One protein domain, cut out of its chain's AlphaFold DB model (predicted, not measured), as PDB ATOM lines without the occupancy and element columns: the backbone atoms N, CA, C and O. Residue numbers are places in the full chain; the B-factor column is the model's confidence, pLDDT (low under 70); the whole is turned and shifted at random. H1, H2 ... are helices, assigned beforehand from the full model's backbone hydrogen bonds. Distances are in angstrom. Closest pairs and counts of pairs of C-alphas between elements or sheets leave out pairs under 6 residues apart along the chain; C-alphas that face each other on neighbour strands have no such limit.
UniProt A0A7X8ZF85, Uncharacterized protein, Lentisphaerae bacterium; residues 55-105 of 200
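Overview. This is residues 55 to 105 of the 200 residues of an uncharacterized protein of Lentisphaerae bacterium (UniProt A0A7X8ZF85). The longest helix, H1, meets the helical hairpin of H2 and H3: the last part of H1 and the first part of H2 make a V, and H3 folds back from the far end of H2 towards the middle of H1. The 51 printed residues hold three named helices, in the order H1, H2, H3, and no named strand; the class is all helix. The whole is compact, with a radius of gyration of the C-alphas of 10.9 A and spans of 28 by 24 by 15 A.

Arrangement. H1, residues 55 to 74, touches H2, residues 76 to 88, with residues 68 to 72 alone, and H2 touches H1 with residues 78 to 79 alone; the closest C-alphas, of Leu 71 and Phe 79, are 5.5 A apart. The two run opposite ways at a steep tilt of 48 degrees. H2, with residues 82 to 86 alone, touches H3, residues 90 to 100, at a shallow tilt of 30 degrees, opposite ways; their closest C-alphas, of Lys 86 and Tyr 93, are 5.2 A apart. H1 and H3 are close but not clearly touching, about perpendicular at 75 degrees, with the closest C-alphas, of Val 64 and Leu 97, 7.8 A apart. Each O i to N i+4 pair is within hydrogen-bond range in H2 and H3, and 15 of 16 in H1.

Along the chain. H1 is 29.0 A long from C-alpha 55 at (70.271, -15.787, 30.696), H2 18.6 A, and H3 15.6 A, ending at C-alpha 100 at (85.212, -1.268, 27.066).

Size, cuts and confidence. The C-alphas farthest apart, of Gly 55 and Glu 77, are 31.5 A apart. The printed part has no cut, and both links are tight. In this model, pLDDT is under 70 at residues 55 to 60 and 102 to 105.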
ATOM      1  N   GLY A  55      69.214 -15.325  29.779       43.88
ATOM      2  CA  GLY A  55      70.271 -15.787  30.696       43.88
ATOM      3  C   GLY A  55      71.628 -15.091  30.481       43.88
ATOM      4  O   GLY A  55      72.381 -14.851  31.425       43.88
ATOM      5  N   GLN A  56      71.928 -14.674  29.245       48.81
ATOM      6  CA  GLN A  56      73.060 -13.789  28.948       48.81
ATOM      7  C   GLN A  56      72.782 -12.339  29.367       48.81
ATOM      8  O   GLN A  56      73.730 -11.633  29.697       48.81
ATOM      9  N   GLN A  57      71.520 -11.894  29.404       50.97
ATOM     10  CA  GLN A  57      71.151 -10.540  29.833       50.97
ATOM     11  C   GLN A  57      71.410 -10.309  31.325       50.97
ATOM     12  O   GLN A  57      71.821  -9.210  31.685       50.97
ATOM     13  N   TYR A  58      71.250 -11.326  32.182       51.03
ATOM     14  CA  TYR A  58      71.559 -11.205  33.614       51.03
ATOM     15  C   TYR A  58      73.068 -11.017  33.853       51.03
ATOM     16  O   TYR A  58      73.489 -10.105  34.565       51.03
ATOM     17  N   ASN A  59      73.898 -11.794  33.146       65.31
ATOM     18  CA  ASN A  59      75.354 -11.616  33.138       65.31
ATOM     19  C   ASN A  59      75.784 -10.294  32.486       65.31
ATOM     20  O   ASN A  59      76.718  -9.648  32.950       65.31
ATOM     21  N   LEU A  60      75.101  -9.862  31.424       68.31
ATOM     22  CA  LEU A  60      75.401  -8.605  30.744       68.31
ATOM     23  C   LEU A  60      75.068  -7.400  31.620       68.31
ATOM     24  O   LEU A  60      75.875  -6.486  31.719       68.31
ATOM     25  N   ARG A  61      73.911  -7.399  32.288       74.62
ATOM     26  CA  ARG A  61      73.488  -6.295  33.157       74.62
ATOM     27  C   ARG A  61      74.444  -6.122  34.333       74.62
ATOM     28  O   ARG A  61      74.821  -4.993  34.627       74.62
ATOM     29  N   ASN A  62      74.887  -7.223  34.939       75.81
ATOM     30  CA  ASN A  62      75.889  -7.187  36.004       75.81
ATOM     31  C   ASN A  62      77.254  -6.706  35.495       75.81
ATOM     32  O   ASN A  62      77.875  -5.872  36.144       75.81
ATOM     33  N   ARG A  63      77.699  -7.156  34.313       77.00
ATOM     34  CA  ARG A  63      78.961  -6.698  33.701       77.00
ATOM     35  C   ARG A  63      78.934  -5.221  33.328       77.00
ATOM     36  O   ARG A  63      79.901  -4.517  33.581       77.00
ATOM     37  N   VAL A  64      77.822  -4.747  32.773       85.12
ATOM     38  CA  VAL A  64      77.612  -3.324  32.489       85.12
ATOM     39  C   VAL A  64      77.607  -2.525  33.787       85.12
ATOM     40  O   VAL A  64      78.248  -1.486  33.842       85.12
ATOM     41  N   ARG A  65      76.942  -3.011  34.843       85.19
ATOM     42  CA  ARG A  65      76.951  -2.344  36.150       85.19
ATOM     43  C   ARG A  65      78.372  -2.219  36.706       85.19
ATOM     44  O   ARG A  65      78.780  -1.110  37.014       85.19
ATOM     45  N   LEU A  66      79.125  -3.320  36.755       85.06
ATOM     46  CA  LEU A  66      80.510  -3.328  37.241       85.06
ATOM     47  C   LEU A  66      81.421  -2.413  36.411       85.06
ATOM     48  O   LEU A  66      82.244  -1.701  36.973       85.06
ATOM     49  N   LEU A  67      81.255  -2.393  35.084       87.50
ATOM     50  CA  LEU A  67      81.990  -1.476  34.213       87.50
ATOM     51  C   LEU A  67      81.654  -0.013  34.528       87.50
ATOM     52  O   LEU A  67      82.556   0.811  34.603       87.50
ATOM     53  N   MET A  68      80.376   0.316  34.722       89.50
ATOM     54  CA  MET A  68      79.964   1.682  35.050       89.50
ATOM     55  C   MET A  68      80.438   2.105  36.446       89.50
ATOM     56  O   MET A  68      80.876   3.238  36.597       89.50
ATOM     57  N   GLU A  69      80.415   1.205  37.436       88.88
ATOM     58  CA  GLU A  69      80.991   1.432  38.772       88.88
ATOM     59  C   GLU A  69      82.509   1.667  38.689       88.88
ATOM     60  O   GLU A  69      83.026   2.615  39.277       88.88
ATOM     61  N   TYR A  70      83.222   0.860  37.895       88.44
ATOM     62  CA  TYR A  70      84.652   1.035  37.645       88.44
ATOM     63  C   TYR A  70      84.962   2.372  36.962       88.44
ATOM     64  O   TYR A  70      85.856   3.087  37.410       88.44
ATOM     65  N   LEU A  71      84.229   2.726  35.901       90.94
ATOM     66  CA  LEU A  71      84.422   3.992  35.188       90.94
ATOM     67  C   LEU A  71      84.113   5.182  36.093       90.94
ATOM     68  O   LEU A  71      84.863   6.145  36.096       90.94
ATOM     69  N   GLN A  72      83.076   5.100  36.924       90.56
ATOM     70  CA  GLN A  72      82.766   6.155  37.882       90.56
ATOM     71  C   GLN A  72      83.889   6.360  38.913       90.56
ATOM     72  O   GLN A  72      84.152   7.493  39.305       90.56
ATOM     73  N   ALA A  73      84.549   5.281  39.346       89.56
ATOM     74  CA  ALA A  73      85.618   5.341  40.340       89.56
ATOM     75  C   ALA A  73      86.994   5.729  39.763       89.56
ATOM     76  O   ALA A  73      87.786   6.341  40.472       89.56
ATOM     77  N   ASN A  74      87.288   5.369  38.506       90.56
ATOM     78  CA  ASN A  74      88.634   5.496  37.924       90.56
ATOM     79  C   ASN A  74      88.715   6.476  36.737       90.56
ATOM     80  O   ASN A  74      89.761   7.080  36.526       90.56
ATOM     81  N   GLU A  75      87.638   6.647  35.962       91.56
ATOM     82  CA  GLU A  75      87.581   7.483  34.748       91.56
ATOM     83  C   GLU A  75      86.253   8.286  34.687       91.56
ATOM     84  O   GLU A  75      85.398   8.024  33.830       91.56
ATOM     85  N   PRO A  76      86.035   9.266  35.589       91.12
ATOM     86  CA  PRO A  76      84.744   9.949  35.719       91.12
ATOM     87  C   PRO A  76      84.331  10.721  34.454       91.12
ATOM     88  O   PRO A  76      83.148  10.764  34.117       91.12
ATOM     89  N   GLU A  77      85.290  11.263  33.700       92.38
ATOM     90  CA  GLU A  77      85.027  11.967  32.435       92.38
ATOM     91  C   GLU A  77      84.421  11.037  31.370       92.38
ATOM     92  O   GLU A  77      83.481  11.401  30.658       92.38
ATOM     93  N   GLU A  78      84.912   9.799  31.289       89.00
ATOM     94  CA  GLU A  78      84.382   8.785  30.375       89.00
ATOM     95  C   GLU A  78      83.016   8.268  30.816       89.00
ATOM     96  O   GLU A  78      82.136   8.023  29.983       89.00
ATOM     97  N   PHE A  79      82.800   8.156  32.126       91.88
ATOM     98  CA  PHE A  79      81.485   7.850  32.673       91.88
ATOM     99  C   PHE A  79      80.452   8.914  32.269       91.88
ATOM    100  O   PHE A  79      79.382   8.567  31.762       91.88
ATOM    101  N   GLU A  80      80.771  10.201  32.425       91.12
ATOM    102  CA  GLU A  80      79.882  11.292  32.015       91.12
ATOM    103  C   GLU A  80      79.639  11.310  30.504       91.12
ATOM    104  O   GLU A  80      78.495  11.475  30.065       91.12
ATOM    105  N   ARG A  81      80.685  11.086  29.696       94.31
ATOM    106  CA  ARG A  81      80.553  10.984  28.237       94.31
ATOM    107  C   ARG A  81      79.592   9.864  27.846       94.31
ATOM    108  O   ARG A  81      78.706  10.081  27.022       94.31
ATOM    109  N   LEU A  82      79.730   8.680  28.445       91.56
ATOM    110  CA  LEU A  82      78.844   7.546  28.177       91.56
ATOM    111  C   LEU A  82      77.406   7.800  28.646       91.56
ATOM    112  O   LEU A  82      76.473   7.370  27.970       91.56
ATOM    113  N   GLN A  83      77.196   8.513  29.756       90.88
ATOM    114  CA  GLN A  83      75.849   8.883  30.212       90.88
ATOM    115  C   GLN A  83      75.167   9.876  29.264       90.88
ATOM    116  O   GLN A  83      73.984   9.709  28.970       90.88
ATOM    117  N   LYS A  84      75.906  10.861  28.738       92.69
ATOM    118  CA  LYS A  84      75.401  11.773  27.696       92.69
ATOM    119  C   LYS A  84      75.068  11.003  26.419       92.69
ATOM    120  O   LYS A  84      73.947  11.079  25.923       92.69
ATOM    121  N   LEU A  85      75.983  10.139  25.974       91.75
ATOM    122  CA  LEU A  85      75.792   9.309  24.783       91.75
ATOM    123  C   LEU A  85      74.582   8.372  24.911       91.75
ATOM    124  O   LEU A  85      73.872   8.145  23.940       91.75
ATOM    125  N   LYS A  86      74.296   7.859  26.113       89.31
ATOM    126  CA  LYS A  86      73.107   7.039  26.391       89.31
ATOM    127  C   LYS A  86      71.793   7.790  26.150       89.31
ATOM    128  O   LYS A  86      70.812   7.147  25.775       89.31
ATOM    129  N   ALA A  87      71.763   9.099  26.411       88.69
ATOM    130  CA  ALA A  87      70.594   9.947  26.194       88.69
ATOM    131  C   ALA A  87      70.445  10.367  24.722       88.69
ATOM    132  O   ALA A  87      69.322  10.461  24.234       88.69
ATOM    133  N   GLU A  88      71.562  10.579  24.023       91.62
ATOM    134  CA  GLU A  88      71.596  11.044  22.631       91.62
ATOM    135  C   GLU A  88      71.439   9.911  21.607       91.62
ATOM    136  O   GLU A  88      70.563   9.958  20.746       91.62
ATOM    137  N   ASP A  89      72.287   8.880  21.689       91.06
ATOM    138  CA  ASP A  89      72.375   7.797  20.708       91.06
ATOM    139  C   ASP A  89      72.605   6.456  21.407       91.06
ATOM    140  O   ASP A  89      73.717   6.054  21.776       91.06
ATOM    141  N   ARG A  90      71.506   5.717  21.554       85.31
ATOM    142  CA  ARG A  90      71.502   4.433  22.247       85.31
ATOM    143  C   ARG A  90      72.360   3.378  21.543       85.31
ATOM    144  O   ARG A  90      72.928   2.527  22.228       85.31
ATOM    145  N   GLU A  91      72.447   3.396  20.215       82.88
ATOM    146  CA  GLU A  91      73.227   2.403  19.471       82.88
ATOM    147  C   GLU A  91      74.723   2.654  19.627       82.88
ATOM    148  O   GLU A  91      75.468   1.726  19.964       82.88
ATOM    149  N   LYS A  92      75.159   3.912  19.486       86.88
ATOM    150  CA  LYS A  92      76.556   4.289  19.739       86.88
ATOM    151  C   LYS A  92      76.952   4.073  21.191       86.88
ATOM    152  O   LYS A  92      78.044   3.565  21.436       86.88
ATOM    153  N   TYR A  93      76.060   4.367  22.139       89.75
ATOM    154  CA  TYR A  93      76.281   4.058  23.551       89.75
ATOM    155  C   TYR A  93      76.616   2.582  23.749       89.75
ATOM    156  O   TYR A  93      77.645   2.257  24.340       89.75
ATOM    157  N   PHE A  94      75.790   1.675  23.219       84.12
ATOM    158  CA  PHE A  94      76.082   0.252  23.345       84.12
ATOM    159  C   PHE A  94      77.366  -0.128  22.613       84.12
ATOM    160  O   PHE A  94      78.138  -0.910  23.156       84.12
ATOM    161  N   HIS A  95      77.629   0.419  21.428       85.44
ATOM    162  CA  HIS A  95      78.849   0.122  20.681       85.44
ATOM    163  C   HIS A  95      80.126   0.474  21.464       85.44
ATOM    164  O   HIS A  95      81.024  -0.362  21.574       85.44
ATOM    165  N   GLU A  96      80.195   1.670  22.051       87.25
ATOM    166  CA  GLU A  96      81.327   2.102  22.881       87.25
ATOM    167  C   GLU A  96      81.422   1.296  24.182       87.25
ATOM    168  O   GLU A  96      82.499   0.834  24.566       87.25
ATOM    169  N   LEU A  97      80.281   1.021  24.816       86.88
ATOM    170  CA  LEU A  97      80.213   0.171  26.003       86.88
ATOM    171  C   LEU A  97      80.735  -1.248  25.715       86.88
ATOM    172  O   LEU A  97      81.446  -1.825  26.534       86.88
ATOM    173  N   TRP A  98      80.432  -1.806  24.536       81.75
ATOM    174  CA  TRP A  98      80.932  -3.116  24.107       81.75
ATOM    175  C   TRP A  98      82.444  -3.146  23.903       81.75
ATOM    176  O   TRP A  98      83.051  -4.177  24.181       81.75
ATOM    177  N   LYS A  99      83.064  -2.043  23.465       85.12
ATOM    178  CA  LYS A  99      84.529  -1.959  23.335       85.12
ATOM    179  C   LYS A  99      85.234  -1.988  24.689       85.12
ATOM    180  O   LYS A  99      86.300  -2.586  24.788       85.12
ATOM    181  N   LYS A 100      84.649  -1.347  25.707       82.81
ATOM    182  CA  LYS A 100      85.212  -1.268  27.066       82.81
ATOM    183  C   LYS A 100      84.801  -2.433  27.973       82.81
ATOM    184  O   LYS A 100      85.329  -2.557  29.075       82.81
ATOM    185  N   MET A 101      83.869  -3.289  27.552       78.88
ATOM    186  CA  MET A 101      83.457  -4.419  28.379       78.88
ATOM    187  C   MET A 101      84.594  -5.436  28.532       78.88
ATOM    188  O   MET A 101      85.151  -5.866  27.520       78.88
ATOM    189  N   PRO A 102      84.895  -5.881  29.770       66.75
ATOM    190  CA  PRO A 102      85.922  -6.891  29.993       66.75
ATOM    191  C   PRO A 102      85.549  -8.151  29.222       66.75
ATOM    192  O   PRO A 102      84.377  -8.540  29.244       66.75
ATOM    193  N   GLU A 103      86.500  -8.776  28.524       65.62
ATOM    194  CA  GLU A 103      86.227 -10.018  27.801       65.62
ATOM    195  C   GLU A 103      85.658 -11.049  28.783       65.62
ATOM    196  O   GLU A 103      86.010 -11.086  29.963       65.62
ATOM    197  N   ARG A 104      84.668 -11.826  28.337       65.62
ATOM    198  CA  ARG A 104      84.069 -12.831  29.212       65.62
ATOM    199  C   ARG A 104      85.136 -13.888  29.471       65.62
ATOM    200  O   ARG A 104      85.490 -14.599  28.537       65.62
ATOM    201  N   GLU A 105      85.584 -14.001  30.717       66.12
ATOM    202  CA  GLU A 105      86.477 -15.078  31.133       66.12
ATOM    203  C   GLU A 105      85.787 -16.412  30.813       66.12
ATOM    204  O   GLU A 105      84.718 -16.731  31.349       66.12
TER     205      GLU A 105